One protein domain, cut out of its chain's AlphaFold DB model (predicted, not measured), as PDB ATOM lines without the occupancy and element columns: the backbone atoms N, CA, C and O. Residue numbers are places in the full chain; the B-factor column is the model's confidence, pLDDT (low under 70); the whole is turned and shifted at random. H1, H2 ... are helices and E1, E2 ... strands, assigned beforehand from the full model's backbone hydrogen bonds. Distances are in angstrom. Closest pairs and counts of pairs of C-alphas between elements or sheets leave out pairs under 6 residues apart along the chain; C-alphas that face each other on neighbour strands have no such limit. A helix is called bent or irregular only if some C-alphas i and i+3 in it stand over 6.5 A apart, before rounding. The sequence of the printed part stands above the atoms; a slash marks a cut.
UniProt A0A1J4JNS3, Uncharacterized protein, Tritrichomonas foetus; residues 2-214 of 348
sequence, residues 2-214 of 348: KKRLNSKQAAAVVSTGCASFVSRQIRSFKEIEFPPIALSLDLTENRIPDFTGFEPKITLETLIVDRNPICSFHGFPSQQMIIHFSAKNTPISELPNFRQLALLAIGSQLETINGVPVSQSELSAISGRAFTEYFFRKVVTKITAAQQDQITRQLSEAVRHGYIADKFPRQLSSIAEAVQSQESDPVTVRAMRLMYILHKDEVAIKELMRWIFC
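What this domain is: This is residues 2 to 214 of the 348 residues of an uncharacterized protein of Tritrichomonas foetus (UniProt A0A1J4JNS3). The chain is wound in stacked turns, a short solenoid whose short parallel strands E1 to E4 lie side by side along one wall, with H1 at one end and a group of helices, H3 to H7, beyond the other. The helical hairpin of H8 and H9 lies beside the turns. The printed part has 213 residues with nine named helices and four named strands, in the order H1, E1 to E4, H2 to H9; the sheet runs E1 E2 E3 E4, all parallel, and the class is mixed, helices and strands. The whole is compact, with a radius of gyration of the C-alphas of 18.1 A, yet elongated, spanning 64 by 40 by 28 A.

How they stand to each other: H1, residues 2 to 16, only grazes the sheet with its residues 9 to 16; the closest C-alphas of H1 and E1, residues 18 to 20, are those of Val 13 and Ala 19, 5.6 A apart. E1 is parallel to E2, residues 40 to 42, at 13 degrees, with N 19 and O 40 within hydrogen-bond range at 2.8 A. E2 is parallel to E3, residues 62 to 64, with N 41 and O 62 at 2.9 A. E3 is parallel to E4, residues 84 to 86, with N 63 and O 84 at 2.9 A. Residues 84 to 85 of E4 also pair with residues 112 to 113, parallel. H2, residues 91 to 94, is close to but not clearly touching H3, residues 98 to 105 (Ile 92 and Phe 98, closest C-alphas 6.6 A). H3 and H4, residues 120 to 125, only just touch, with 3 pairs of C-alphas within 8 A, the closest Gln 100 and Glu 122 at 7.0 A. The hub is H6, residues 145 to 160. It touches H3, closest C-alphas Leu 104 and Ser 156 at 4.6 A; H5, residues 128 to 139, at Gly 128 and Gln 148, 4.1 A, and a steep tilt of 64 degrees; and H7, residues 172 to 183, at Ala 158 and Val 179, 5.8 A. H8, residues 187 to 197, and H9, residues 202 to 213, form a hairpin at a shallow tilt of 27 degrees, closest C-alphas Met 195 and Ile 205 at 6.6 A. Every O i to N i+4 pair is within hydrogen-bond range in H3, H4, H6, H7, H8 and H9, against 8 of 11 in H1 and 6 of 8 in H5; H2 is too short for one.

Where its parts are: H1 begins at C-alpha 2 (166.221, 132.246, 188.606) and is 21.7 A long. H6 is 22.5 A, H7 16.6 A and H9 16.1 A, ending at C-alpha 213 (153.380, 117.123, 174.334). H5 is irregular: C-alphas 135 and 138 are 9.6 A apart.

The domain as a whole: The C-alphas farthest apart, those of Arg 4 and Val 139, are 64.1 A apart. The printed part has no cut. The links E1 to E2, E2 to E3, E3 to E4, H3 to H4 and H6 to H7 are long. The mean pLDDT of the printed part is 89.8, with residues 2 to 12, 15 and 138 to 141 under 70.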
ATOM      1  N   LYS A   2     166.739 131.379 189.700       35.38
ATOM      2  CA  LYS A   2     166.221 132.246 188.606       35.38
ATOM      3  C   LYS A   2     166.915 133.620 188.447       35.38
ATOM      4  O   LYS A   2     167.256 133.996 187.335       35.38
ATOM      5  N   LYS A   3     167.223 134.337 189.541       40.22
ATOM      6  CA  LYS A   3     167.843 135.684 189.474       40.22
ATOM      7  C   LYS A   3     169.290 135.724 188.942       40.22
ATOM      8  O   LYS A   3     169.685 136.739 188.387       40.22
ATOM      9  N   ARG A   4     170.085 134.652 189.094       36.50
ATOM     10  CA  ARG A   4     171.507 134.636 188.667       36.50
ATOM     11  C   ARG A   4     171.708 134.250 187.197       36.50
ATOM     12  O   ARG A   4     172.729 134.619 186.629       36.50
ATOM     13  N   LEU A   5     170.765 133.520 186.588       49.59
ATOM     14  CA  LEU A   5     170.800 133.258 185.142       49.59
ATOM     15  C   LEU A   5     170.478 134.530 184.346       49.59
ATOM     16  O   LEU A   5     171.141 134.799 183.348       49.59
ATOM     17  N   ASN A   6     169.529 135.337 184.835       56.84
ATOM     18  CA  ASN A   6     169.078 136.535 184.130       56.84
ATOM     19  C   ASN A   6     170.174 137.617 184.045       56.84
ATOM     20  O   ASN A   6     170.355 138.236 183.002       56.84
ATOM     21  N   SER A   7     170.993 137.788 185.094       57.97
ATOM     22  CA  SER A   7     172.072 138.790 185.090       57.97
ATOM     23  C   SER A   7     173.249 138.431 184.175       57.97
ATOM     24  O   SER A   7     173.814 139.312 183.533       57.97
ATOM     25  N   LYS A   8     173.612 137.143 184.072       61.41
ATOM     26  CA  LYS A   8     174.666 136.683 183.150       61.41
ATOM     27  C   LYS A   8     174.232 136.772 181.688       61.41
ATOM     28  O   LYS A   8     175.049 137.117 180.846       61.41
ATOM     29  N   GLN A   9     172.962 136.490 181.395       62.75
ATOM     30  CA  GLN A   9     172.419 136.657 180.048       62.75
ATOM     31  C   GLN A   9     172.314 138.123 179.651       62.75
ATOM     32  O   GLN A   9     172.728 138.461 178.553       62.75
ATOM     33  N   ALA A  10     171.841 138.994 180.545       63.50
ATOM     34  CA  ALA A  10     171.818 140.428 180.281       63.50
ATOM     35  C   ALA A  10     173.229 140.957 179.968       63.50
ATOM     36  O   ALA A  10     173.412 141.651 178.976       63.50
ATOM     37  N   ALA A  11     174.245 140.558 180.742       62.12
ATOM     38  CA  ALA A  11     175.633 140.949 180.485       62.12
ATOM     39  C   ALA A  11     176.201 140.377 179.167       62.12
ATOM     40  O   ALA A  11     176.929 141.069 178.455       62.12
ATOM     41  N   ALA A  12     175.862 139.131 178.817       64.94
ATOM     42  CA  ALA A  12     176.263 138.529 177.545       64.94
ATOM     43  C   ALA A  12     175.604 139.241 176.354       64.94
ATOM     44  O   ALA A  12     176.287 139.620 175.414       64.94
ATOM     45  N   VAL A  13     174.304 139.520 176.435       74.25
ATOM     46  CA  VAL A  13     173.564 140.227 175.385       74.25
ATOM     47  C   VAL A  13     174.075 141.657 175.207       74.25
ATOM     48  O   VAL A  13     174.208 142.116 174.080       74.25
ATOM     49  N   VAL A  14     174.433 142.347 176.292       70.38
ATOM     50  CA  VAL A  14     175.041 143.688 176.225       70.38
ATOM     51  C   VAL A  14     176.415 143.675 175.545       70.38
ATOM     52  O   VAL A  14     176.782 144.659 174.914       70.38
ATOM     53  N   SER A  15     177.174 142.581 175.651       68.50
ATOM     54  CA  SER A  15     178.530 142.498 175.087       68.50
ATOM     55  C   SER A  15     178.584 141.920 173.673       68.50
ATOM     56  O   SER A  15     179.453 142.319 172.904       68.50
ATOM     57  N   THR A  16     177.683 141.003 173.312       77.12
ATOM     58  CA  THR A  16     177.707 140.309 172.011       77.12
ATOM     59  C   THR A  16     176.483 140.566 171.139       77.12
ATOM     60  O   THR A  16     176.496 140.197 169.970       77.12
ATOM     61  N   GLY A  17     175.409 141.146 171.681       83.69
ATOM     62  CA  GLY A  17     174.117 141.247 170.993       83.69
ATOM     63  C   GLY A  17     173.388 139.905 170.837       83.69
ATOM     64  O   GLY A  17     172.297 139.873 170.273       83.69
ATOM     65  N   CYS A  18     173.943 138.796 171.342       86.69
ATOM     66  CA  CYS A  18     173.383 137.456 171.165       86.69
ATOM     67  C   CYS A  18     172.659 136.971 172.427       86.69
ATOM     68  O   CYS A  18     173.256 136.821 173.496       86.69
ATOM     69  N   ALA A  19     171.375 136.653 172.287       89.56
ATOM     70  CA  ALA A  19     170.552 136.040 173.317       89.56
ATOM     71  C   ALA A  19     170.409 134.534 173.053       89.56
ATOM     72  O   ALA A  19     169.761 134.122 172.098       89.56
ATOM     73  N   SER A  20     171.000 133.697 173.911       91.06
ATOM     74  CA  SER A  20     170.929 132.235 173.775       91.06
ATOM     75  C   SER A  20     170.066 131.592 174.865       91.06
ATOM     76  O   SER A  20     170.239 131.846 176.065       91.06
ATOM     77  N   PHE A  21     169.151 130.729 174.428       91.19
ATOM     78  CA  PHE A  21     168.176 129.978 175.216       91.19
ATOM     79  C   PHE A  21     168.188 128.479 174.865       91.19
ATOM     80  O   PHE A  21     167.177 127.785 174.982       91.19
ATOM     81  N   VAL A  22     169.350 127.978 174.450       93.38
ATOM     82  CA  VAL A  22     169.554 126.600 173.995       93.38
ATOM     83  C   VAL A  22     169.191 125.582 175.086       93.38
ATOM     84  O   VAL A  22     169.544 125.762 176.257       93.38
ATOM     85  N   SER A  23     168.466 124.529 174.700       92.31
ATOM     86  CA  SER A  23     168.106 123.369 175.537       92.31
ATOM     87  C   SER A  23     167.368 123.705 176.845       92.31
ATOM     88  O   SER A  23     167.477 122.987 177.843       92.31
ATOM     89  N   ARG A  24     166.579 124.790 176.861       90.94
ATOM     90  CA  ARG A  24     165.837 125.260 178.050       90.94
ATOM     91  C   ARG A  24     164.452 124.663 178.220       90.94
ATOM     92  O   ARG A  24     163.793 124.960 179.214       90.94
ATOM     93  N   GLN A  25     164.046 123.795 177.299       90.31
ATOM     94  CA  GLN A  25     162.724 123.176 177.284       90.31
ATOM     95  C   GLN A  25     161.570 124.184 177.153       90.31
ATOM     96  O   GLN A  25     160.466 123.924 177.631       90.31
ATOM     97  N   ILE A  26     161.838 125.316 176.499       92.00
ATOM     98  CA  ILE A  26     160.843 126.348 176.208       92.00
ATOM     99  C   ILE A  26     159.793 125.766 175.263       92.00
ATOM    100  O   ILE A  26     160.151 125.109 174.282       92.00
ATOM    101  N   ARG A  27     158.509 125.997 175.547       92.50
ATOM    102  CA  ARG A  27     157.404 125.473 174.718       92.50
ATOM    103  C   ARG A  27     156.709 126.533 173.881       92.50
ATOM    104  O   ARG A  27     156.008 126.203 172.933       92.50
ATOM    105  N   SER A  28     156.891 127.797 174.230       93.38
ATOM    106  CA  SER A  28     156.288 128.920 173.526       93.38
ATOM    107  C   SER A  28     157.181 130.145 173.634       93.38
ATOM    108  O   SER A  28     157.839 130.358 174.651       93.38
ATOM    109  N   PHE A  29     157.137 130.995 172.612       93.31
ATOM    110  CA  PHE A  29     157.761 132.312 172.654       93.31
ATOM    111  C   PHE A  29     157.209 133.202 173.781       93.31
ATOM    112  O   PHE A  29     157.933 134.063 174.267       93.31
ATOM    113  N   LYS A  30     155.996 132.927 174.291       92.19
ATOM    114  CA  LYS A  30     155.427 133.600 175.474       92.19
ATOM    115  C   LYS A  30     156.224 133.369 176.766       92.19
ATOM    116  O   LYS A  30     156.086 134.132 177.714       92.19
ATOM    117  N   GLU A  31     157.038 132.314 176.828       90.69
ATOM    118  CA  GLU A  31     157.899 132.018 177.983       90.69
ATOM    119  C   GLU A  31     159.227 132.793 177.942       90.69
ATOM    120  O   GLU A  31     160.042 132.677 178.862       90.69
ATOM    121  N   ILE A  32     159.470 133.554 176.870       88.81
ATOM    122  CA  ILE A  32     160.725 134.255 176.621       88.81
ATOM    123  C   ILE A  32     160.520 135.747 176.850       88.81
ATOM    124  O   ILE A  32     159.644 136.379 176.270       88.81
ATOM    125  N   GLU A  33     161.400 136.331 177.653       85.25
ATOM    126  CA  GLU A  33     161.550 137.778 177.730       85.25
ATOM    127  C   GLU A  33     162.613 138.207 176.709       85.25
ATOM    128  O   GLU A  33     163.801 137.918 176.878       85.25
ATOM    129  N   PHE A  34     162.185 138.835 175.608       80.88
ATOM    130  CA  PHE A  34     163.087 139.249 174.532       80.88
ATOM    131  C   PHE A  34     163.973 140.412 174.987       80.88
ATOM    132  O   PHE A  34     163.452 141.487 175.305       80.88
ATOM    133  N   PRO A  35     165.309 140.260 174.984       81.62
ATOM    134  CA  PRO A  35     166.185 141.365 175.335       81.62
ATOM    135  C   PRO A  35     166.066 142.486 174.289       81.62
ATOM    136  O   PRO A  35     166.171 142.208 173.094       81.62
ATOM    137  N   PRO A  36     165.900 143.757 174.693       79.12
ATOM    138  CA  PRO A  36     165.592 144.849 173.762       79.12
ATOM    139  C   PRO A  36     166.712 145.156 172.756       79.12
ATOM    140  O   PRO A  36     166.449 145.698 171.686       79.12
ATOM    141  N   ILE A  37     167.953 144.805 173.091       85.69
ATOM    142  CA  ILE A  37     169.151 145.069 172.279       85.69
ATOM    143  C   ILE A  37     169.664 143.826 171.533       85.69
ATOM    144  O   ILE A  37     170.744 143.875 170.954       85.69
ATOM    145  N   ALA A  38     168.953 142.694 171.598       87.06
ATOM    146  CA  ALA A  38     169.418 141.469 170.955       87.06
ATOM    147  C   ALA A  38     169.335 141.584 169.425       87.06
ATOM    148  O   ALA A  38     168.261 141.820 168.878       87.06
ATOM    149  N   LEU A  39     170.469 141.359 168.760       93.00
ATOM    150  CA  LEU A  39     170.593 141.233 167.305       93.00
ATOM    151  C   LEU A  39     170.418 139.778 166.853       93.00
ATOM    152  O   LEU A  39     169.969 139.514 165.741       93.00
ATOM    153  N   SER A  40     170.743 138.820 167.726       94.00
ATOM    154  CA  SER A  40     170.638 137.388 167.443       94.00
ATOM    155  C   SER A  40     169.937 136.643 168.573       94.00
ATOM    156  O   SER A  40     170.205 136.895 169.751       94.00
ATOM    157  N   LEU A  41     169.051 135.713 168.214       94.69
ATOM    158  CA  LEU A  41     168.300 134.867 169.133       94.69
ATOM    159  C   LEU A  41     168.486 133.392 168.767       94.69
ATOM    160  O   LEU A  41     168.081 132.957 167.689       94.69
ATOM    161  N   ASP A  42     169.047 132.623 169.699       95.75
ATOM    162  CA  ASP A  42     169.251 131.182 169.555       95.75
ATOM    163  C   ASP A  42     168.362 130.392 170.521       95.75
ATOM    164  O   ASP A  42     168.510 130.458 171.744       95.75
ATOM    165  N   LEU A  43     167.431 129.636 169.945       96.38
ATOM    166  CA  LEU A  43     166.433 128.798 170.604       96.38
ATOM    167  C   LEU A  43     166.603 127.317 170.262       96.38
ATOM    168  O   LEU A  43     165.643 126.545 170.356       96.38
ATOM    169  N   THR A  44     167.813 126.907 169.897       97.56
ATOM    170  CA  THR A  44     168.110 125.525 169.524       97.56
ATOM    171  C   THR A  44     167.714 124.521 170.620       97.56
ATOM    172  O   THR A  44     167.895 124.785 171.810       97.56
ATOM    173  N   GLU A  45     167.199 123.349 170.233       96.06
ATOM    174  CA  GLU A  45     166.847 122.241 171.149       96.06
ATOM    175  C   GLU A  45     165.775 122.585 172.198       96.06
ATOM    176  O   GLU A  45     165.851 122.193 173.367       96.06
ATOM    177  N   ASN A  46     164.737 123.307 171.792       95.19
ATOM    178  CA  ASN A  46     163.566 123.547 172.630       95.19
ATOM    179  C   ASN A  46     162.367 122.706 172.146       95.19
ATOM    180  O   ASN A  46     162.521 121.669 171.495       95.19
ATOM    181  N   ARG A  47     161.156 123.080 172.564       94.81
ATOM    182  CA  ARG A  47     159.905 122.374 172.255       94.81
ATOM    183  C   ARG A  47     158.860 123.315 171.675       94.81
ATOM    184  O   ARG A  47     157.675 123.165 171.948       94.81
ATOM    185  N   ILE A  48     159.312 124.303 170.914       95.88
ATOM    186  CA  ILE A  48     158.465 125.330 170.320       95.88
ATOM    187  C   ILE A  48     157.802 124.759 169.054       95.88
ATOM    188  O   ILE A  48     158.520 124.395 168.122       95.88
ATOM    189  N   PRO A  49     156.463 124.636 168.995       95.56
ATOM    190  CA  PRO A  49     155.790 124.010 167.856       95.56
ATOM    191  C   PRO A  49     155.383 124.989 166.742       95.56
ATOM    192  O   PRO A  49     155.107 124.565 165.618       95.56
ATOM    193  N   ASP A  50     155.312 126.283 167.051       95.94
ATOM    194  CA  ASP A  50     154.973 127.369 166.133       95.94
ATOM    195  C   ASP A  50     155.488 128.715 166.680       95.94
ATOM    196  O   ASP A  50     156.169 128.765 167.705       95.94
ATOM    197  N   PHE A  51     155.179 129.811 165.991       96.81
ATOM    198  CA  PHE A  51     155.633 131.159 166.330       96.81
ATOM    199  C   PHE A  51     154.594 131.965 167.114       96.81
ATOM    200  O   PHE A  51     154.699 133.184 167.214       96.81
ATOM    201  N   THR A  52     153.598 131.315 167.720       94.31
ATOM    202  CA  THR A  52     152.595 132.014 168.526       94.31
ATOM    203  C   THR A  52     153.253 132.730 169.707       94.31
ATOM    204  O   THR A  52     153.908 132.110 170.552       94.31
ATOM    205  N   GLY A  53     153.037 134.045 169.792       92.12
ATOM    206  CA  GLY A  53     153.657 134.911 170.800       92.12
ATOM    207  C   GLY A  53     155.090 135.335 170.468       92.12
ATOM    208  O   GLY A  53     155.785 135.843 171.345       92.12
ATOM    209  N   PHE A  54     155.560 135.106 169.236       94.38
ATOM    210  CA  PHE A  54     156.838 135.627 168.769       94.38
ATOM    211  C   PHE A  54     156.705 137.106 168.390       94.38
ATOM    212  O   PHE A  54     156.321 137.451 167.276       94.38
ATOM    213  N   GLU A  55     157.054 137.983 169.329       88.94
ATOM    214  CA  GLU A  55     157.023 139.439 169.157       88.94
ATOM    215  C   GLU A  55     158.440 140.025 169.282       88.94
ATOM    216  O   GLU A  55     158.779 140.668 170.285       88.94
ATOM    217  N   PRO A  56     159.321 139.774 168.296       83.94
ATOM    218  CA  PRO A  56     160.678 140.289 168.323       83.94
ATOM    219  C   PRO A  56     160.674 141.818 168.234       83.94
ATOM    220  O   PRO A  56     159.828 142.439 167.588       83.94
ATOM    221  N   LYS A  57     161.671 142.447 168.858       81.50
ATOM    222  CA  LYS A  57     161.958 143.863 168.605       81.50
ATOM    223  C   LYS A  57     162.562 144.020 167.206       81.50
ATOM    224  O   LYS A  57     163.185 143.102 166.683       81.50
ATOM    225  N   ILE A  58     162.409 145.214 166.630       78.00
ATOM    226  CA  ILE A  58     162.871 145.569 165.272       78.00
ATOM    227  C   ILE A  58     164.401 145.411 165.117       78.00
ATOM    228  O   ILE A  58     164.909 145.377 164.010       78.00
ATOM    229  N   THR A  59     165.143 145.278 166.213       85.62
ATOM    230  CA  THR A  59     166.595 145.067 166.228       85.62
ATOM    231  C   THR A  59     167.033 143.630 165.935       85.62
ATOM    232  O   THR A  59     168.216 143.413 165.696       85.62
ATOM    233  N   LEU A  60     166.132 142.642 165.965       92.81
ATOM    234  CA  LEU A  60     166.511 141.239 165.796       92.81
ATOM    235  C   LEU A  60     166.743 140.886 164.318       92.81
ATOM    236  O   LEU A  60     165.796 140.840 163.533       92.81
ATOM    237  N   GLU A  61     167.988 140.555 163.976       95.81
ATOM    238  CA  GLU A  61     168.438 140.222 162.617       95.81
ATOM    239  C   GLU A  61     168.628 138.716 162.400       95.81
ATOM    240  O   GLU A  61     168.498 138.222 161.281       95.81
ATOM    241  N   THR A  62     168.936 137.957 163.454       97.12
ATOM    242  CA  THR A  62     169.185 136.512 163.362       97.12
ATOM    243  C   THR A  62     168.254 135.723 164.274       97.12
ATOM    244  O   THR A  62     168.195 135.973 165.478       97.12
ATOM    245  N   LEU A  63     167.576 134.717 163.715       97.62
ATOM    246  CA  LEU A  63     166.732 133.779 164.454       97.62
ATOM    247  C   LEU A  63     167.137 132.331 164.163       97.62
ATOM    248  O   LEU A  63     167.035 131.862 163.028       97.62
ATOM    249  N   ILE A  64     167.536 131.608 165.208       98.25
ATOM    250  CA  ILE A  64     167.881 130.185 165.153       98.25
ATOM    251  C   ILE A  64     166.885 129.416 166.020       98.25
ATOM    252  O   ILE A  64     166.809 129.615 167.228       98.25
ATOM    253  N   VAL A  65     166.124 128.521 165.400       98.12
ATOM    254  CA  VAL A  65     165.118 127.658 166.041       98.12
ATOM    255  C   VAL A  65     165.359 126.184 165.706       98.12
ATOM    256  O   VAL A  65     164.437 125.369 165.682       98.12
ATOM    257  N   ASP A  66     166.617 125.830 165.450       98.56
ATOM    258  CA  ASP A  66     167.033 124.476 165.091       98.56
ATOM    259  C   ASP A  66     166.583 123.448 166.138       98.56
ATOM    260  O   ASP A  66     166.565 123.718 167.341       98.56
ATOM    261  N   ARG A  67     166.239 122.234 165.695       97.50
ATOM    262  CA  ARG A  67     165.801 121.144 166.582       97.50
ATOM    263  C   ARG A  67     164.670 121.597 167.515       97.50
ATOM    264  O   ARG A  67     164.770 121.477 168.736       97.50
ATOM    265  N   ASN A  68     163.596 122.108 166.922       97.44
ATOM    266  CA  ASN A  68     162.300 122.353 167.560       97.44
ATOM    267  C   ASN A  68     161.181 121.650 166.765       97.44
ATOM    268  O   ASN A  68     161.320 121.467 165.552       97.44
ATOM    269  N   PRO A  69     160.048 121.283 167.390       96.88
ATOM    270  CA  PRO A  69     158.933 120.620 166.715       96.88
ATOM    271  C   PRO A  69     158.086 121.587 165.866       96.88
ATOM    272  O   PRO A  69     156.861 121.481 165.834       96.88
ATOM    273  N   ILE A  70     158.720 122.545 165.181       97.31
ATOM    274  CA  ILE A  70     158.027 123.572 164.402       97.31
ATOM    275  C   ILE A  70     157.315 122.926 163.221       97.31
ATOM    276  O   ILE A  70     157.950 122.338 162.343       97.31
ATOM    277  N   CYS A  71     155.992 123.063 163.202       95.38
ATOM    278  CA  CYS A  71     155.141 122.473 162.173       95.38
ATOM    279  C   CYS A  71     154.625 123.502 161.156       95.38
ATOM    280  O   CYS A  71     154.217 123.129 160.061       95.38
ATOM    281  N   SER A  72     154.627 124.792 161.492       95.75
ATOM    282  CA  SER A  72     154.172 125.867 160.607       95.75
ATOM    283  C   SER A  72     154.829 127.200 160.967       95.75
ATOM    284  O   SER A  72     155.406 127.356 162.042       95.75
ATOM    285  N   PHE A  73     154.688 128.188 160.084       97.12
ATOM    286  CA  PHE A  73     154.998 129.591 160.381       97.12
ATOM    287  C   PHE A  73     153.843 130.310 161.098       97.12
ATOM    288  O   PHE A  73     153.784 131.538 161.098       97.12
ATOM    289  N   HIS A  74     152.904 129.566 161.693       96.25
ATOM    290  CA  HIS A  74     151.766 130.178 162.363       96.25
ATOM    291  C   HIS A  74     152.217 131.105 163.494       96.25
ATOM    292  O   HIS A  74     153.047 130.715 164.316       96.25
ATOM    293  N   GLY A  75     151.657 132.312 163.537       95.00
ATOM    294  CA  GLY A  75     151.977 133.322 164.545       95.00
ATOM    295  C   GLY A  75     153.235 134.137 164.242       95.00
ATOM    296  O   GLY A  75     153.607 134.985 165.048       95.00
ATOM    297  N   PHE A  76     153.888 133.927 163.092       96.25
ATOM    298  CA  PHE A  76     155.041 134.737 162.706       96.25
ATOM    299  C   PHE A  76     154.597 136.183 162.393       96.25
ATOM    300  O   PHE A  76     153.636 136.375 161.641       96.25
ATOM    301  N   PRO A  77     155.271 137.212 162.937       94.31
ATOM    302  CA  PRO A  77     154.849 138.604 162.806       94.31
ATOM    303  C   PRO A  77     155.008 139.131 161.378       94.31
ATOM    304  O   PRO A  77     155.862 138.692 160.608       94.31
ATOM    305  N   SER A  78     154.199 140.132 161.029       91.19
ATOM    306  CA  SER A  78     154.240 140.748 159.700       91.19
ATOM    307  C   SER A  78     155.375 141.749 159.500       91.19
ATOM    308  O   SER A  78     155.838 141.918 158.372       91.19
ATOM    309  N   GLN A  79     155.812 142.395 160.581       87.12
ATOM    310  CA  GLN A  79     156.864 143.407 160.603       87.12
ATOM    311  C   GLN A  79     158.028 142.914 161.457       87.12
ATOM    312  O   GLN A  79     157.852 142.646 162.644       87.12
ATOM    313  N   GLN A  80     159.200 142.771 160.843       90.19
ATOM    314  CA  GLN A  80     160.384 142.181 161.461       90.19
ATOM    315  C   GLN A  80     161.626 142.439 160.580       90.19
ATOM    316  O   GLN A  80     161.480 142.727 159.390       90.19
ATOM    317  N   MET A  81     162.830 142.336 161.152       92.56
ATOM    318  CA  MET A  81     164.109 142.666 160.492       92.56
ATOM    319  C   MET A  81     165.086 141.483 160.421       92.56
ATOM    320  O   MET A  81     166.286 141.672 160.281       92.56
ATOM    321  N   ILE A  82     164.585 140.256 160.505       96.25
ATOM    322  CA  ILE A  82     165.363 139.025 160.393       96.25
ATOM    323  C   ILE A  82     165.905 138.905 158.969       96.25
ATOM    324  O   ILE A  82     165.153 138.826 157.994       96.25
ATOM    325  N   ILE A  83     167.228 138.847 158.898       97.44
ATOM    326  CA  ILE A  83     168.059 138.679 157.707       97.44
ATOM    327  C   ILE A  83     168.568 137.230 157.634       97.44
ATOM    328  O   ILE A  83     168.682 136.648 156.552       97.44
ATOM    329  N   HIS A  84     168.808 136.602 158.791       98.38
ATOM    330  CA  HIS A  84     169.312 135.234 158.890       98.38
ATOM    331  C   HIS A  84     168.345 134.342 159.671       98.38
ATOM    332  O   HIS A  84     168.091 134.556 160.857       98.38
ATOM    333  N   PHE A  85     167.830 133.300 159.017       98.56
ATOM    334  CA  PHE A  85     166.899 132.353 159.625       98.56
ATOM    335  C   PHE A  85     167.436 130.923 159.572       98.56
ATOM    336  O   PHE A  85     167.919 130.464 158.536       98.56
ATOM    337  N   SER A  86     167.325 130.189 160.678       98.69
ATOM    338  CA  SER A  86     167.642 128.762 160.730       98.69
ATOM    339  C   SER A  86     166.560 127.994 161.477       98.69
ATOM    340  O   SER A  86     166.177 128.363 162.583       98.69
ATOM    341  N   ALA A  87     166.075 126.923 160.857       98.25
ATOM    342  CA  ALA A  87     165.142 125.958 161.425       98.25
ATOM    343  C   ALA A  87     165.561 124.532 161.039       98.25
ATOM    344  O   ALA A  87     164.733 123.708 160.650       98.25
ATOM    345  N   LYS A  88     166.861 124.233 161.086       98.44
ATOM    346  CA  LYS A  88     167.390 122.905 160.756       98.44
ATOM    347  C   LYS A  88     166.797 121.856 161.684       98.44
ATOM    348  O   LYS A  88     166.619 122.097 162.878       98.44
ATOM    349  N   ASN A  89     166.537 120.671 161.136       97.19
ATOM    350  CA  ASN A  89     166.003 119.539 161.896       97.19
ATOM    351  C   ASN A  89     164.682 119.880 162.609       97.19
ATOM    352  O   ASN A  89     164.445 119.456 163.738       97.19
ATOM    353  N   THR A  90     163.843 120.680 161.953       97.75
ATOM    354  CA  THR A  90     162.449 120.904 162.343       97.75
ATOM    355  C   THR A  90     161.536 120.202 161.334       97.75
ATOM    356  O   THR A  90     161.911 120.113 160.160       97.75
ATOM    357  N   PRO A  91     160.338 119.740 161.726       97.06
ATOM    358  CA  PRO A  91     159.414 119.100 160.793       97.06
ATOM    359  C   PRO A  91     159.118 119.957 159.554       97.06
ATOM    360  O   PRO A  91     159.145 119.458 158.431       97.06
ATOM    361  N   ILE A  92     158.889 121.266 159.727       97.00
ATOM    362  CA  ILE A  92     158.604 122.174 158.605       97.00
ATOM    363  C   ILE A  92     159.776 122.277 157.616       97.00
ATOM    364  O   ILE A  92     159.552 122.482 156.424       97.00
ATOM    365  N   SER A  93     161.021 122.104 158.081       97.19
ATOM    366  CA  SER A  93     162.215 122.186 157.229       97.19
ATOM    367  C   SER A  93     162.375 121.021 156.254       97.19
ATOM    368  O   SER A  93     163.159 121.126 155.315       97.19
ATOM    369  N   GLU A  94     161.624 119.935 156.453       96.44
ATOM    370  CA  GLU A  94     161.619 118.771 155.564       96.44
ATOM    371  C   GLU A  94     160.712 118.958 154.340       96.44
ATOM    372  O   GLU A  94     160.780 118.168 153.398       96.44
ATOM    373  N   LEU A  95     159.869 119.998 154.326       95.88
ATOM    374  CA  LEU A  95     159.019 120.292 153.177       95.88
ATOM    375  C   LEU A  95     159.861 120.686 151.953       95.88
ATOM    376  O   LEU A  95     160.764 121.520 152.067       95.88
ATOM    377  N   PRO A  96     159.524 120.196 150.746       93.81
ATOM    378  CA  PRO A  96     160.284 120.513 149.536       93.81
ATOM    379  C   PRO A  96     160.215 122.003 149.165       93.81
ATOM    380  O   PRO A  96     161.141 122.541 148.560       93.81
ATOM    381  N   ASN A  97     159.142 122.693 149.556       94.62
ATOM    382  CA  ASN A  97     158.948 124.130 149.369       94.62
ATOM    383  C   ASN A  97     159.305 124.965 150.617       94.62
ATOM    384  O   ASN A  97     159.014 126.161 150.637       94.62
ATOM    385  N   PHE A  98     159.956 124.387 151.637       97.00
ATOM    386  CA  PHE A  98     160.263 125.059 152.910       97.00
ATOM    387  C   PHE A  98     160.888 126.449 152.732       97.00
ATOM    388  O   PHE A  98     160.460 127.411 153.364       97.00
ATOM    389  N   ARG A  99     161.875 126.580 151.840       97.31
ATOM    390  CA  ARG A  99     162.569 127.857 151.605       97.31
ATOM    391  C   ARG A  99     161.643 128.925 151.016       97.31
ATOM    392  O   ARG A  99     161.721 130.077 151.422       97.31
ATOM    393  N   GLN A 100     160.719 128.543 150.134       96.25
ATOM    394  CA  GLN A 100     159.701 129.459 149.605       96.25
ATOM    395  C   GLN A 100     158.725 129.890 150.705       96.25
ATOM    396  O   GLN A 100     158.395 131.069 150.802       96.25
ATOM    397  N   LEU A 101     158.307 128.956 151.570       96.44
ATOM    398  CA  LEU A 101     157.452 129.261 152.722       96.44
ATOM    399  C   LEU A 101     158.150 130.206 153.709       96.44
ATOM    400  O   LEU A 101     157.524 131.150 154.179       96.44
ATOM    401  N   ALA A 102     159.444 130.004 153.971       97.50
ATOM    402  CA  ALA A 102     160.239 130.893 154.814       97.50
ATOM    403  C   ALA A 102     160.320 132.309 154.226       97.50
ATOM    404  O   ALA A 102     160.085 133.280 154.940       97.50
ATOM    405  N   LEU A 103     160.575 132.439 152.921       97.44
ATOM    406  CA  LEU A 103     160.598 133.741 152.248       97.44
ATOM    407  C   LEU A 103     159.229 134.436 152.251       97.44
ATOM    408  O   LEU A 103     159.166 135.653 152.376       97.44
ATOM    409  N   LEU A 104     158.131 133.684 152.154       96.56
ATOM    410  CA  LEU A 104     156.780 134.244 152.256       96.56
ATOM    411  C   LEU A 104     156.427 134.675 153.681       96.56
ATOM    412  O   LEU A 104     155.832 135.737 153.866       96.56
ATOM    413  N   ALA A 105     156.772 133.866 154.683       96.88
ATOM    414  CA  ALA A 105     156.459 134.137 156.081       96.88
ATOM    415  C   ALA A 105     157.294 135.292 156.641       96.88
ATOM    416  O   ALA A 105     156.764 136.203 157.278       96.88
ATOM    417  N   ILE A 106     158.601 135.252 156.399       96.44
ATOM    418  CA  ILE A 106     159.575 136.170 156.985       96.44
ATOM    419  C   ILE A 106     159.708 137.396 156.077       96.44
ATOM    420  O   ILE A 106     159.433 138.517 156.507       96.44
ATOM    421  N   GLY A 107     160.015 137.173 154.800       95.25
ATOM    422  CA  GLY A 107     160.082 138.199 153.763       95.25
ATOM    423  C   GLY A 107     161.292 138.035 152.838       95.25
ATOM    424  O   GLY A 107     162.161 137.185 153.048       95.25
ATOM    425  N   SER A 108     161.340 138.860 151.788       94.75
ATOM    426  CA  SER A 108     162.383 138.840 150.753       94.75
ATOM    427  C   SER A 108     163.726 139.428 151.195       94.75
ATOM    428  O   SER A 108     164.697 139.318 150.451       94.75
ATOM    429  N   GLN A 109     163.800 140.032 152.384       95.31
ATOM    430  CA  GLN A 109     165.040 140.543 152.979       95.31
ATOM    431  C   GLN A 109     165.952 139.447 153.547       95.31
ATOM    432  O   GLN A 109     167.065 139.746 153.965       95.31
ATOM    433  N   LEU A 110     165.486 138.195 153.612       97.62
ATOM    434  CA  LEU A 110     166.317 137.084 154.064       97.62
ATOM    435  C   LEU A 110     167.523 136.900 153.139       97.62
ATOM    436  O   LEU A 110     167.370 136.616 151.953       97.62
ATOM    437  N   GLU A 111     168.720 136.965 153.711       98.25
ATOM    438  CA  GLU A 111     169.967 136.674 153.004       98.25
ATOM    439  C   GLU A 111     170.344 135.201 153.110       98.25
ATOM    440  O   GLU A 111     170.908 134.636 152.175       98.25
ATOM    441  N   THR A 112     170.029 134.548 154.233       98.56
ATOM    442  CA  THR A 112     170.375 133.136 154.447       98.56
ATOM    443  C   THR A 112     169.250 132.368 155.126       98.56
ATOM    444  O   THR A 112     168.714 132.813 156.142       98.56
ATOM    445  N   ILE A 113     168.980 131.157 154.630       98.69
ATOM    446  CA  ILE A 113     168.083 130.182 155.261       98.69
ATOM    447  C   ILE A 113     168.878 128.907 155.539       98.69
ATOM    448  O   ILE A 113     169.470 128.331 154.625       98.69
ATOM    449  N   ASN A 114     168.900 128.457 156.795       98.25
ATOM    450  CA  ASN A 114     169.692 127.311 157.264       98.25
ATOM    451  C   ASN A 114     171.196 127.443 156.932       98.25
ATOM    452  O   ASN A 114     171.884 126.447 156.696       98.25
ATOM    453  N   GLY A 115     171.716 128.676 156.915       97.06
ATOM    454  CA  GLY A 115     173.105 128.990 156.555       97.06
ATOM    455  C   GLY A 115     173.415 128.917 155.055       97.06
ATOM    456  O   GLY A 115     174.562 129.111 154.668       97.06
ATOM    457  N   VAL A 116     172.417 128.649 154.209       98.25
ATOM    458  CA  VAL A 116     172.558 128.669 152.750       98.25
ATOM    459  C   VAL A 116     172.024 130.002 152.222       98.25
ATOM    460  O   VAL A 116     170.864 130.323 152.520       98.25
ATOM    461  N   PRO A 117     172.816 130.756 151.433       98.38
ATOM    462  CA  PRO A 117     172.378 132.011 150.836       98.38
ATOM    463  C   PRO A 117     171.072 131.872 150.049       98.38
ATOM    464  O   PRO A 117     170.803 130.836 149.432       98.38
ATOM    465  N   VAL A 118     170.241 132.905 150.090       98.25
ATOM    466  CA  VAL A 118     169.042 133.017 149.262       98.25
ATOM    467  C   VAL A 118     169.459 133.465 147.866       98.25
ATOM    468  O   VAL A 118     170.177 134.446 147.692       98.25
ATOM    469  N   SER A 119     169.028 132.717 146.856       97.50
ATOM    470  CA  SER A 119     169.331 133.021 145.461       97.50
ATOM    471  C   SER A 119     168.318 133.995 144.857       97.50
ATOM    472  O   SER A 119     167.136 134.004 145.209       97.50
ATOM    473  N   GLN A 120     168.748 134.754 143.846       96.38
ATOM    474  CA  GLN A 120     167.852 135.646 143.107       96.38
ATOM    475  C   GLN A 120     166.687 134.892 142.447       96.38
ATOM    476  O   GLN A 120     165.578 135.417 142.370       96.38
ATOM    477  N   SER A 121     166.905 133.647 142.007       96.50
ATOM    478  CA  SER A 121     165.848 132.793 141.453       96.50
ATOM    479  C   SER A 121     164.745 132.485 142.461       96.50
ATOM    480  O   SER A 121     163.576 132.451 142.084       96.50
ATOM    481  N   GLU A 122     165.089 132.294 143.736       96.50
ATOM    482  CA  GLU A 122     164.099 132.052 144.791       96.50
ATOM    483  C   GLU A 122     163.275 133.308 145.077       96.50
ATOM    484  O   GLU A 122     162.051 133.228 145.160       96.50
ATOM    485  N   LEU A 123     163.928 134.473 145.133       96.19
ATOM    486  CA  LEU A 123     163.249 135.764 145.278       96.19
ATOM    487  C   LEU A 123     162.309 136.046 144.100       96.19
ATOM    488  O   LEU A 123     161.187 136.510 144.284       96.19
ATOM    489  N   SER A 124     162.733 135.728 142.876       94.69
ATOM    490  CA  SER A 124     161.878 135.861 141.696       94.69
ATOM    491  C   SER A 124     160.699 134.885 141.720       94.69
ATOM    492  O   SER A 124     159.608 135.265 141.296       94.69
ATOM    493  N   ALA A 125     160.876 133.667 142.244       93.88
ATOM    494  CA  ALA A 125     159.822 132.654 142.322       93.88
ATOM    495  C   ALA A 125     158.687 133.021 143.292       93.88
ATOM    496  O   ALA A 125     157.548 132.630 143.054       93.88
ATOM    497  N   ILE A 126     158.979 133.792 144.346       94.56
ATOM    498  CA  ILE A 126     157.968 134.299 145.290       94.56
ATOM    499  C   ILE A 126     157.479 135.718 144.959       94.56
ATOM    500  O   ILE A 126     156.791 136.347 145.760       94.56
ATOM    501  N   SER A 127     157.850 136.257 143.797       93.81
ATOM    502  CA  SER A 127     157.385 137.579 143.377       93.81
ATOM    503  C   SER A 127     155.905 137.552 142.992       93.81
ATOM    504  O   SER A 127     155.397 136.567 142.446       93.81
ATOM    505  N   GLY A 128     155.216 138.679 143.174       91.88
ATOM    506  CA  GLY A 128     153.823 138.812 142.752       91.88
ATOM    507  C   GLY A 128     153.617 138.556 141.258       91.88
ATOM    508  O   GLY A 128     152.579 138.026 140.861       91.88
ATOM    509  N   ARG A 129     154.628 138.831 140.420       91.00
ATOM    510  CA  ARG A 129     154.631 138.444 139.003       91.00
ATOM    511  C   ARG A 129     154.613 136.926 138.822       91.00
ATOM    512  O   ARG A 129     153.775 136.433 138.072       91.00
ATOM    513  N   ALA A 130     155.492 136.192 139.505       92.00
ATOM    514  CA  ALA A 130     155.543 134.733 139.412       92.00
ATOM    515  C   ALA A 130     154.232 134.092 139.887       92.00
ATOM    516  O   ALA A 130     153.687 133.221 139.206       92.00
ATOM    517  N   PHE A 131     153.658 134.581 140.990       92.56
ATOM    518  CA  PHE A 131     152.341 134.123 141.435       92.56
ATOM    519  C   PHE A 131     151.237 134.472 140.446       92.56
ATOM    520  O   PHE A 131     150.368 133.647 140.174       92.56
ATOM    521  N   THR A 132     151.283 135.657 139.847       90.69
ATOM    522  CA  THR A 132     150.308 136.047 138.829       90.69
ATOM    523  C   THR A 132     150.346 135.100 137.630       90.69
ATOM    524  O   THR A 132     149.307 134.608 137.190       90.69
ATOM    525  N   GLU A 133     151.544 134.795 137.130       90.38
ATOM    526  CA  GLU A 133     151.742 133.835 136.041       90.38
ATOM    527  C   GLU A 133     151.254 132.428 136.435       90.38
ATOM    528  O   GLU A 133     150.625 131.747 135.620       90.38
ATOM    529  N   TYR A 134     151.474 132.023 137.690       90.81
ATOM    530  CA  TYR A 134     151.032 130.739 138.231       90.81
ATOM    531  C   TYR A 134     149.501 130.611 138.314       90.81
ATOM    532  O   TYR A 134     148.934 129.650 137.785       90.81
ATOM    533  N   PHE A 135     148.821 131.575 138.945       90.25
ATOM    534  CA  PHE A 135     147.382 131.495 139.227       90.25
ATOM    535  C   PHE A 135     146.505 131.871 138.033       90.25
ATOM    536  O   PHE A 135     145.455 131.266 137.824       90.25
ATOM    537  N   PHE A 136     146.917 132.853 137.230       86.62
ATOM    538  CA  PHE A 136     146.061 133.409 136.177       86.62
ATOM    539  C   PHE A 136     146.442 132.939 134.768       86.62
ATOM    540  O   PHE A 136     145.677 133.156 133.825       86.62
ATOM    541  N   ARG A 137     147.581 132.236 134.615       75.81
ATOM    542  CA  ARG A 137     148.146 131.785 133.326       75.81
ATOM    543  C   ARG A 137     148.280 132.958 132.325       75.81
ATOM    544  O   ARG A 137     148.020 134.108 132.657       75.81
ATOM    545  N   LYS A 138     148.729 132.716 131.084       60.56
ATOM    546  CA  LYS A 138     149.069 133.744 130.058       60.56
ATOM    547  C   LYS A 138     147.934 134.710 129.625       60.56
ATOM    548  O   LYS A 138     148.083 135.412 128.633       60.56
ATOM    549  N   VAL A 139     146.809 134.771 130.337       56.97
ATOM    550  CA  VAL A 139     145.667 135.666 130.064       56.97
ATOM    551  C   VAL A 139     145.946 137.112 130.521       56.97
ATOM    552  O   VAL A 139     145.166 138.028 130.272       56.97
ATOM    553  N   VAL A 140     147.080 137.359 131.176       54.56
ATOM    554  CA  VAL A 140     147.304 138.590 131.930       54.56
ATOM    555  C   VAL A 140     148.169 139.593 131.171       54.56
ATOM    556  O   VAL A 140     149.383 139.646 131.332       54.56
ATOM    557  N   THR A 141     147.531 140.460 130.392       58.97
ATOM    558  CA  THR A 141     148.136 141.725 129.931       58.97
ATOM    559  C   THR A 141     147.734 142.926 130.798       58.97
ATOM    560  O   THR A 141     148.107 144.051 130.485       58.97
ATOM    561  N   LYS A 142     146.976 142.720 131.892       76.56
ATOM    562  CA  LYS A 142     146.337 143.813 132.655       76.56
ATOM    563  C   LYS A 142     146.446 143.751 134.188       76.56
ATOM    564  O   LYS A 142     145.750 144.519 134.844       76.56
ATOM    565  N   ILE A 143     147.264 142.875 134.781       85.44
ATOM    566  CA  ILE A 143     147.434 142.895 136.248       85.44
ATOM    567  C   ILE A 143     148.457 143.964 136.630       85.44
ATOM    568  O   ILE A 143     149.580 143.971 136.125       85.44
ATOM    569  N   THR A 144     148.046 144.879 137.505       90.50
ATOM    570  CA  THR A 144     148.873 145.997 137.973       90.50
ATOM    571  C   THR A 144     149.877 145.541 139.033       90.50
ATOM    572  O   THR A 144     149.671 144.526 139.695       90.50
ATOM    573  N   ALA A 145     150.949 146.311 139.246       90.94
ATOM    574  CA  ALA A 145     151.917 146.034 140.314       90.94
ATOM    575  C   ALA A 145     151.242 145.937 141.698       90.94
ATOM    576  O   ALA A 145     151.491 144.995 142.438       90.94
ATOM    577  N   ALA A 146     150.277 146.816 141.986       93.00
ATOM    578  CA  ALA A 146     149.519 146.781 143.239       93.00
ATOM    579  C   ALA A 146     148.758 145.456 143.450       93.00
ATOM    580  O   ALA A 146     148.684 144.952 144.568       93.00
ATOM    581  N   GLN A 147     148.214 144.863 142.383       91.31
ATOM    582  CA  GLN A 147     147.558 143.554 142.460       91.31
ATOM    583  C   GLN A 147     148.568 142.418 142.675       91.31
ATOM    584  O   GLN A 147     148.284 141.481 143.416       91.31
ATOM    585  N   GLN A 148     149.753 142.503 142.065       92.44
ATOM    586  CA  GLN A 148     150.842 141.545 142.291       92.44
ATOM    587  C   GLN A 148     151.305 141.564 143.755       92.44
ATOM    588  O   GLN A 148     151.464 140.508 144.377       92.44
ATOM    589  N   ASP A 149     151.459 142.758 144.323       92.44
ATOM    590  CA  ASP A 149     151.818 142.946 145.730       92.44
ATOM    591  C   ASP A 149     150.721 142.415 146.655       92.44
ATOM    592  O   ASP A 149     151.010 141.735 147.639       92.44
ATOM    593  N   GLN A 150     149.452 142.648 146.307       94.06
ATOM    594  CA  GLN A 150     148.314 142.113 147.051       94.06
ATOM    595  C   GLN A 150     148.309 140.579 147.075       94.06
ATOM    596  O   GLN A 150     148.098 140.001 148.139       94.06
ATOM    597  N   ILE A 151     148.569 139.914 145.946       93.50
ATOM    598  CA  ILE A 151     148.650 138.443 145.886       93.50
ATOM    599  C   ILE A 151     149.785 137.940 146.782       93.50
ATOM    600  O   ILE A 151     149.586 137.024 147.579       93.50
ATOM    601  N   THR A 152     150.961 138.564 146.687       94.94
ATOM    602  CA  THR A 152     152.120 138.206 147.521       94.94
ATOM    603  C   THR A 152     151.776 138.346 148.999       94.94
ATOM    604  O   THR A 152     151.994 137.423 149.778       94.94
ATOM    605  N   ARG A 153     151.149 139.465 149.376       94.88
ATOM    606  CA  ARG A 153     150.710 139.727 150.745       94.88
ATOM    607  C   ARG A 153     149.696 138.696 151.237       94.88
ATOM    608  O   ARG A 153     149.854 138.206 152.349       94.88
ATOM    609  N   GLN A 154     148.702 138.337 150.425       94.81
ATOM    610  CA  GLN A 154     147.712 137.313 150.775       94.81
ATOM    611  C   GLN A 154     148.363 135.951 151.032       94.81
ATOM    612  O   GLN A 154     147.984 135.258 151.971       94.81
ATOM    613  N   LEU A 155     149.367 135.571 150.239       95.62
ATOM    614  CA  LEU A 155     150.107 134.323 150.439       95.62
ATOM    615  C   LEU A 155     151.001 134.375 151.678       95.62
ATOM    616  O   LEU A 155     151.027 133.421 152.453       95.62
ATOM    617  N   SER A 156     151.698 135.490 151.900       96.06
ATOM    618  CA  SER A 156     152.468 135.716 153.126       96.06
ATOM    619  C   SER A 156     151.582 135.623 154.367       96.06
ATOM    620  O   SER A 156     151.926 134.933 155.323       96.06
ATOM    621  N   GLU A 157     150.418 136.276 154.348       95.81
ATOM    622  CA  GLU A 157     149.436 136.196 155.428       95.81
ATOM    623  C   GLU A 157     148.913 134.764 155.587       95.81
ATOM    624  O   GLU A 157     148.906 134.261 156.704       95.81
ATOM    625  N   ALA A 158     148.574 134.055 154.508       95.81
ATOM    626  CA  ALA A 158     148.147 132.656 154.574       95.81
ATOM    627  C   ALA A 158     149.161 131.767 155.318       95.81
ATOM    628  O   ALA A 158     148.800 131.027 156.236       95.81
ATOM    629  N   VAL A 159     150.446 131.874 154.967       96.25
ATOM    630  CA  VAL A 159     151.524 131.099 155.601       96.25
ATOM    631  C   VAL A 159     151.680 131.466 157.085       96.25
ATOM    632  O   VAL A 159     151.812 130.572 157.924       96.25
ATOM    633  N   ARG A 160     151.586 132.756 157.438       96.00
ATOM    634  CA  ARG A 160     151.624 133.238 158.837       96.00
ATOM    635  C   ARG A 160     150.403 132.844 159.666       96.00
ATOM    636  O   ARG A 160     150.509 132.760 160.886       96.00
ATOM    637  N   HIS A 161     149.270 132.554 159.031       95.12
ATOM    638  CA  HIS A 161     148.097 131.975 159.693       95.12
ATOM    639  C   HIS A 161     148.158 130.443 159.758       95.12
ATOM    640  O   HIS A 161     147.264 129.807 160.310       95.12
ATOM    641  N   GLY A 162     149.263 129.829 159.325       92.44
ATOM    642  CA  GLY A 162     149.509 128.400 159.504       92.44
ATOM    643  C   GLY A 162     149.096 127.534 158.322       92.44
ATOM    644  O   GLY A 162     148.981 126.324 158.494       92.44
ATOM    645  N   TYR A 163     148.907 128.124 157.139       94.50
ATOM    646  CA  TYR A 163     148.728 127.364 155.910       94.50
ATOM    647  C   TYR A 163     149.959 126.498 155.613       94.50
ATOM    648  O   TYR A 163     151.072 127.009 155.471       94.50
ATOM    649  N   ILE A 164     149.747 125.186 155.492       89.12
ATOM    650  CA  ILE A 164     150.779 124.209 155.123       89.12
ATOM    651  C   ILE A 164     150.309 123.445 153.887       89.12
ATOM    652  O   ILE A 164     149.222 122.861 153.886       89.12
ATOM    653  N   ALA A 165     151.147 123.401 152.853       88.31
ATOM    654  CA  ALA A 165     150.924 122.584 151.668       88.31
ATOM    655  C   ALA A 165     152.254 122.217 150.999       88.31
ATOM    656  O   ALA A 165     153.186 123.018 151.005       88.31
ATOM    657  N   ASP A 166     152.309 121.043 150.363       87.62
ATOM    658  CA  ASP A 166     153.413 120.649 149.469       87.62
ATOM    659  C   ASP A 166     153.533 121.614 148.276       87.62
ATOM    660  O   ASP A 166     154.617 122.043 147.881       87.62
ATOM    661  N   LYS A 167     152.384 121.989 147.704       88.06
ATOM    662  CA  LYS A 167     152.271 122.847 146.519       88.06
ATOM    663  C   LYS A 167     151.090 123.792 146.668       88.06
ATOM    664  O   LYS A 167     150.048 123.410 147.200       88.06
ATOM    665  N   PHE A 168     151.228 125.000 146.130       86.81
ATOM    666  CA  PHE A 168     150.109 125.933 146.049       86.81
ATOM    667  C   PHE A 168     149.011 125.377 145.126       86.81
ATOM    668  O   PHE A 168     149.323 124.847 144.055       86.81
ATOM    669  N   PRO A 169     147.722 125.497 145.486       88.12
ATOM    670  CA  PRO A 169     146.621 125.100 144.618       88.12
ATOM    671  C   PRO A 169     146.601 125.958 143.352       88.12
ATOM    672  O   PRO A 169     147.206 127.020 143.285       88.12
ATOM    673  N   ARG A 170     145.874 125.516 142.323       87.81
ATOM    674  CA  ARG A 170     145.789 126.256 141.049       87.81
ATOM    675  C   ARG A 170     144.974 127.544 141.141       87.81
ATOM    676  O   ARG A 170     145.090 128.388 140.261       87.81
ATOM    677  N   GLN A 171     144.123 127.664 142.155       89.38
ATOM    678  CA  GLN A 171     143.239 128.804 142.358       89.38
ATOM    679  C   GLN A 171     143.580 129.485 143.677       89.38
ATOM    680  O   GLN A 171     143.732 128.825 144.704       89.38
ATOM    681  N   LEU A 172     143.671 130.813 143.640       88.88
ATOM    682  CA  LEU A 172     143.973 131.626 144.814       88.88
ATOM    683  C   LEU A 172     142.841 131.571 145.856       88.88
ATOM    684  O   LEU A 172     143.113 131.546 147.051       88.88
ATOM    685  N   SER A 173     141.582 131.472 145.415       89.88
ATOM    686  CA  SER A 173     140.411 131.328 146.294       89.88
ATOM    687  C   SER A 173     140.496 130.093 147.193       89.88
ATOM    688  O   SER A 173     140.204 130.182 148.381       89.88
ATOM    689  N   SER A 174     140.996 128.971 146.667       91.44
ATOM    690  CA  SER A 174     141.188 127.742 147.446       91.44
ATOM    691  C   SER A 174     142.191 127.910 148.590       91.44
ATOM    692  O   SER A 174     142.127 127.172 149.568       91.44
ATOM    693  N   ILE A 175     143.125 128.865 148.486       90.69
ATOM    694  CA  ILE A 175     144.053 129.177 149.581       90.69
ATOM    695  C   ILE A 175     143.306 129.890 150.698       90.69
ATOM    696  O   ILE A 175     143.477 129.515 151.849       90.69
ATOM    697  N   ALA A 176     142.454 130.866 150.379       89.38
ATOM    698  CA  ALA A 176     141.678 131.586 151.385       89.38
ATOM    699  C   ALA A 176     140.739 130.646 152.164       89.38
ATOM    700  O   ALA A 176     140.714 130.683 153.392       89.38
ATOM    701  N   GLU A 177     140.042 129.748 151.463       89.62
ATOM    702  CA  GLU A 177     139.191 128.720 152.083       89.62
ATOM    703  C   GLU A 177     140.008 127.771 152.971       89.62
ATOM    704  O   GLU A 177     139.627 127.480 154.109       89.62
ATOM    705  N   ALA A 178     141.170 127.326 152.482       90.06
ATOM    706  CA  ALA A 178     142.064 126.485 153.261       90.06
ATOM    707  C   ALA A 178     142.564 127.218 154.510       90.06
ATOM    708  O   ALA A 178     142.467 126.665 155.595       90.06
ATOM    709  N   VAL A 179     143.037 128.460 154.398       92.19
ATOM    710  CA  VAL A 179     143.494 129.266 155.541       92.19
ATOM    711  C   VAL A 179     142.397 129.386 156.588       92.19
ATOM    712  O   VAL A 179     142.657 129.079 157.743       92.19
ATOM    713  N   GLN A 180     141.170 129.721 156.188       88.19
ATOM    714  CA  GLN A 180     140.053 129.854 157.123       88.19
ATOM    715  C   GLN A 180     139.775 128.549 157.884       88.19
ATOM    716  O   GLN A 180     139.513 128.574 159.084       88.19
ATOM    717  N   SER A 181     139.868 127.400 157.207       88.25
ATOM    718  CA  SER A 181     139.738 126.099 157.875       88.25
ATOM    719  C   SER A 181     140.923 125.782 158.794       88.25
ATOM    720  O   SER A 181     140.735 125.156 159.831       88.25
ATOM    721  N   GLN A 182     142.133 126.225 158.434       89.56
ATOM    722  CA  GLN A 182     143.382 125.834 159.089       89.56
ATOM    723  C   GLN A 182     143.821 126.764 160.219       89.56
ATOM    724  O   GLN A 182     144.598 126.359 161.080       89.56
ATOM    725  N   GLU A 183     143.353 128.006 160.226       88.06
ATOM    726  CA  GLU A 183     143.766 129.022 161.191       88.06
ATOM    727  C   GLU A 183     143.406 128.622 162.626       88.06
ATOM    728  O   GLU A 183     144.198 128.814 163.548       88.06
ATOM    729  N   SER A 184     142.237 127.997 162.798       88.56
ATOM    730  CA  SER A 184     141.752 127.502 164.092       88.56
ATOM    731  C   SER A 184     142.275 126.111 164.467       88.56
ATOM    732  O   SER A 184     141.972 125.612 165.554       88.56
ATOM    733  N   ASP A 185     143.064 125.474 163.594       91.12
ATOM    734  CA  ASP A 185     143.552 124.130 163.860       91.12
ATOM    735  C   ASP A 185     144.514 124.127 165.052       91.12
ATOM    736  O   ASP A 185     145.510 124.866 165.066       91.12
ATOM    737  N   PRO A 186     144.317 123.223 166.026       92.00
ATOM    738  CA  PRO A 186     145.295 123.043 167.080       92.00
ATOM    739  C   PRO A 186     146.628 122.559 166.490       92.00
ATOM    740  O   PRO A 186     146.691 121.917 165.437       92.00
ATOM    741  N   VAL A 187     147.720 122.815 167.216       90.81
ATOM    742  CA  VAL A 187     149.078 122.366 166.860       90.81
ATOM    743  C   VAL A 187     149.117 120.882 166.473       90.81
ATOM    744  O   VAL A 187     149.793 120.532 165.509       90.81
ATOM    745  N   THR A 188     148.363 120.018 167.163       91.62
ATOM    746  CA  THR A 188     148.246 118.586 166.839       91.62
ATOM    747  C   THR A 188     147.762 118.344 165.413       91.62
ATOM    748  O   THR A 188     148.355 117.547 164.693       91.62
ATOM    749  N   VAL A 189     146.700 119.024 164.981       93.31
ATOM    750  CA  VAL A 189     146.116 118.846 163.644       93.31
ATOM    751  C   VAL A 189     147.079 119.348 162.571       93.31
ATOM    752  O   VAL A 189     147.278 118.678 161.559       93.31
ATOM    753  N   ARG A 190     147.759 120.473 162.819       93.19
ATOM    754  CA  ARG A 190     148.785 121.000 161.904       93.19
ATOM    755  C   ARG A 190     149.990 120.070 161.792       93.19
ATOM    756  O   ARG A 190     150.446 119.805 160.683       93.19
ATOM    757  N   ALA A 191     150.448 119.515 162.914       93.75
ATOM    758  CA  ALA A 191     151.482 118.487 162.937       93.75
ATOM    759  C   ALA A 191     151.051 117.250 162.132       93.75
ATOM    760  O   ALA A 191     151.797 116.793 161.275       93.75
ATOM    761  N   MET A 192     149.825 116.753 162.325       93.94
ATOM    762  CA  MET A 192     149.293 115.626 161.548       93.94
ATOM    763  C   MET A 192     149.252 115.919 160.048       93.94
ATOM    764  O   MET A 192     149.687 115.089 159.251       93.94
ATOM    765  N   ARG A 193     148.773 117.104 159.651       94.12
ATOM    766  CA  ARG A 193     148.733 117.531 158.246       94.12
ATOM    767  C   ARG A 193     150.128 117.555 157.633       94.12
ATOM    768  O   ARG A 193     150.319 117.028 156.541       94.12
ATOM    769  N   LEU A 194     151.096 118.133 158.339       94.94
ATOM    770  CA  LEU A 194     152.484 118.169 157.902       94.94
ATOM    771  C   LEU A 194     153.057 116.759 157.724       94.94
ATOM    772  O   LEU A 194     153.636 116.459 156.687       94.94
ATOM    773  N   MET A 195     152.854 115.878 158.703       95.06
ATOM    774  CA  MET A 195     153.348 114.501 158.633       95.06
ATOM    775  C   MET A 195     152.710 113.716 157.484       95.06
ATOM    776  O   MET A 195     153.395 112.927 156.835       95.06
ATOM    777  N   TYR A 196     151.433 113.973 157.187       94.62
ATOM    778  CA  TYR A 196     150.754 113.396 156.028       94.62
ATOM    779  C   TYR A 196     151.360 113.882 154.705       94.62
ATOM    780  O   TYR A 196     151.619 113.069 153.820       94.62
ATOM    781  N   ILE A 197     151.643 115.185 154.590       94.69
ATOM    782  CA  ILE A 197     152.330 115.770 153.426       94.69
ATOM    783  C   ILE A 197     153.718 115.146 153.233       94.69
ATOM    784  O   ILE A 197     154.121 114.856 152.112       94.69
ATOM    785  N   LEU A 198     154.437 114.910 154.330       94.75
ATOM    786  CA  LEU A 198     155.767 114.303 154.323       94.75
ATOM    787  C   LEU A 198     155.744 112.770 154.181       94.75
ATOM    788  O   LEU A 198     156.806 112.149 154.229       94.75
ATOM    789  N   HIS A 199     154.562 112.154 154.042       95.62
ATOM    790  CA  HIS A 199     154.369 110.701 153.980       95.62
ATOM    791  C   HIS A 199     155.071 109.940 155.118       95.62
ATOM    792  O   HIS A 199     155.646 108.870 154.915       95.62
ATOM    793  N   LYS A 200     155.051 110.514 156.323       95.38
ATOM    794  CA  LYS A 200     155.669 109.915 157.506       95.38
ATOM    795  C   LYS A 200     154.804 108.789 158.058       95.38
ATOM    796  O   LYS A 200     153.577 108.828 157.976       95.38
ATOM    797  N   ASP A 201     155.461 107.792 158.632       94.94
ATOM    798  CA  ASP A 201     154.797 106.655 159.248       94.94
ATOM    799  C   ASP A 201     154.229 106.998 160.636       94.94
ATOM    800  O   ASP A 201     154.464 108.061 161.221       94.94
ATOM    801  N   GLU A 202     153.452 106.066 161.184       93.88
ATOM    802  CA  GLU A 202     152.831 106.224 162.498       93.88
ATOM    803  C   GLU A 202     153.876 106.388 163.617       93.88
ATOM    804  O   GLU A 202     153.625 107.074 164.612       93.88
ATOM    805  N   VAL A 203     155.057 105.782 163.459       94.75
ATOM    806  CA  VAL A 203     156.155 105.871 164.429       94.75
ATOM    807  C   VAL A 203     156.675 107.304 164.501       94.75
ATOM    808  O   VAL A 203     156.680 107.886 165.586       94.75
ATOM    809  N   ALA A 204     157.009 107.908 163.360       93.38
ATOM    810  CA  ALA A 204     157.471 109.288 163.301       93.38
ATOM    811  C   ALA A 204     156.399 110.274 163.797       93.38
ATOM    812  O   ALA A 204     156.709 111.231 164.509       93.38
ATOM    813  N   ILE A 205     155.119 110.026 163.491       92.75
ATOM    814  CA  ILE A 205     154.003 110.823 164.024       92.75
ATOM    815  C   ILE A 205     153.969 110.750 165.556       92.75
ATOM    816  O   ILE A 205     153.885 111.781 166.228       92.75
ATOM    817  N   LYS A 206     154.067 109.544 166.130       91.00
ATOM    818  CA  LYS A 206     154.110 109.350 167.587       91.00
ATOM    819  C   LYS A 206     155.314 110.049 168.213       91.00
ATOM    820  O   LYS A 206     155.175 110.628 169.289       91.00
ATOM    821  N   GLU A 207     156.474 110.015 167.568       92.81
ATOM    822  CA  GLU A 207     157.675 110.713 168.032       92.81
ATOM    823  C   GLU A 207     157.495 112.232 168.040       92.81
ATOM    824  O   GLU A 207     157.784 112.864 169.058       92.81
ATOM    825  N   LEU A 208     156.929 112.812 166.979       92.75
ATOM    826  CA  LEU A 208     156.610 114.239 166.935       92.75
ATOM    827  C   LEU A 208     155.609 114.629 168.031       92.75
ATOM    828  O   LEU A 208     155.820 115.607 168.749       92.75
ATOM    829  N   MET A 209     154.549 113.841 168.226       91.69
ATOM    830  CA  MET A 209     153.568 114.100 169.288       91.69
ATOM    831  C   MET A 209     154.196 114.009 170.679       91.69
ATOM    832  O   MET A 209     153.913 114.840 171.543       91.69
ATOM    833  N   ARG A 210     155.100 113.049 170.902       90.56
ATOM    834  CA  ARG A 210     155.881 112.981 172.143       90.56
ATOM    835  C   ARG A 210     156.766 114.208 172.305       90.56
ATOM    836  O   ARG A 210     156.853 114.752 173.401       90.56
ATOM    837  N   TRP A 211     157.398 114.674 171.238       89.31
ATOM    838  CA  TRP A 211     158.259 115.846 171.296       89.31
ATOM    839  C   TRP A 211     157.489 117.117 171.685       89.31
ATOM    840  O   TRP A 211     157.935 117.843 172.578       89.31
ATOM    841  N   ILE A 212     156.307 117.330 171.096       88.00
ATOM    842  CA  ILE A 212     155.438 118.479 171.389       88.00
ATOM    843  C   ILE A 212     154.840 118.378 172.804       88.00
ATOM    844  O   ILE A 212     154.896 119.340 173.571       88.00
ATOM    845  N   PHE A 213     154.269 117.224 173.169       85.50
ATOM    846  CA  PHE A 213     153.380 117.123 174.334       85.50
ATOM    847  C   PHE A 213     153.951 116.401 175.543       85.50
ATOM    848  O   PHE A 213     153.424 116.604 176.642       85.50
ATOM    849  N   CYS A 214     154.983 115.559 175.409       78.69
ATOM    850  CA  CYS A 214     155.457 114.836 176.583       78.69
ATOM    851  C   CYS A 214     155.913 115.844 177.638       78.69
ATOM    852  O   CYS A 214     156.761 116.695 177.348       78.69
TER     853      CYS A 214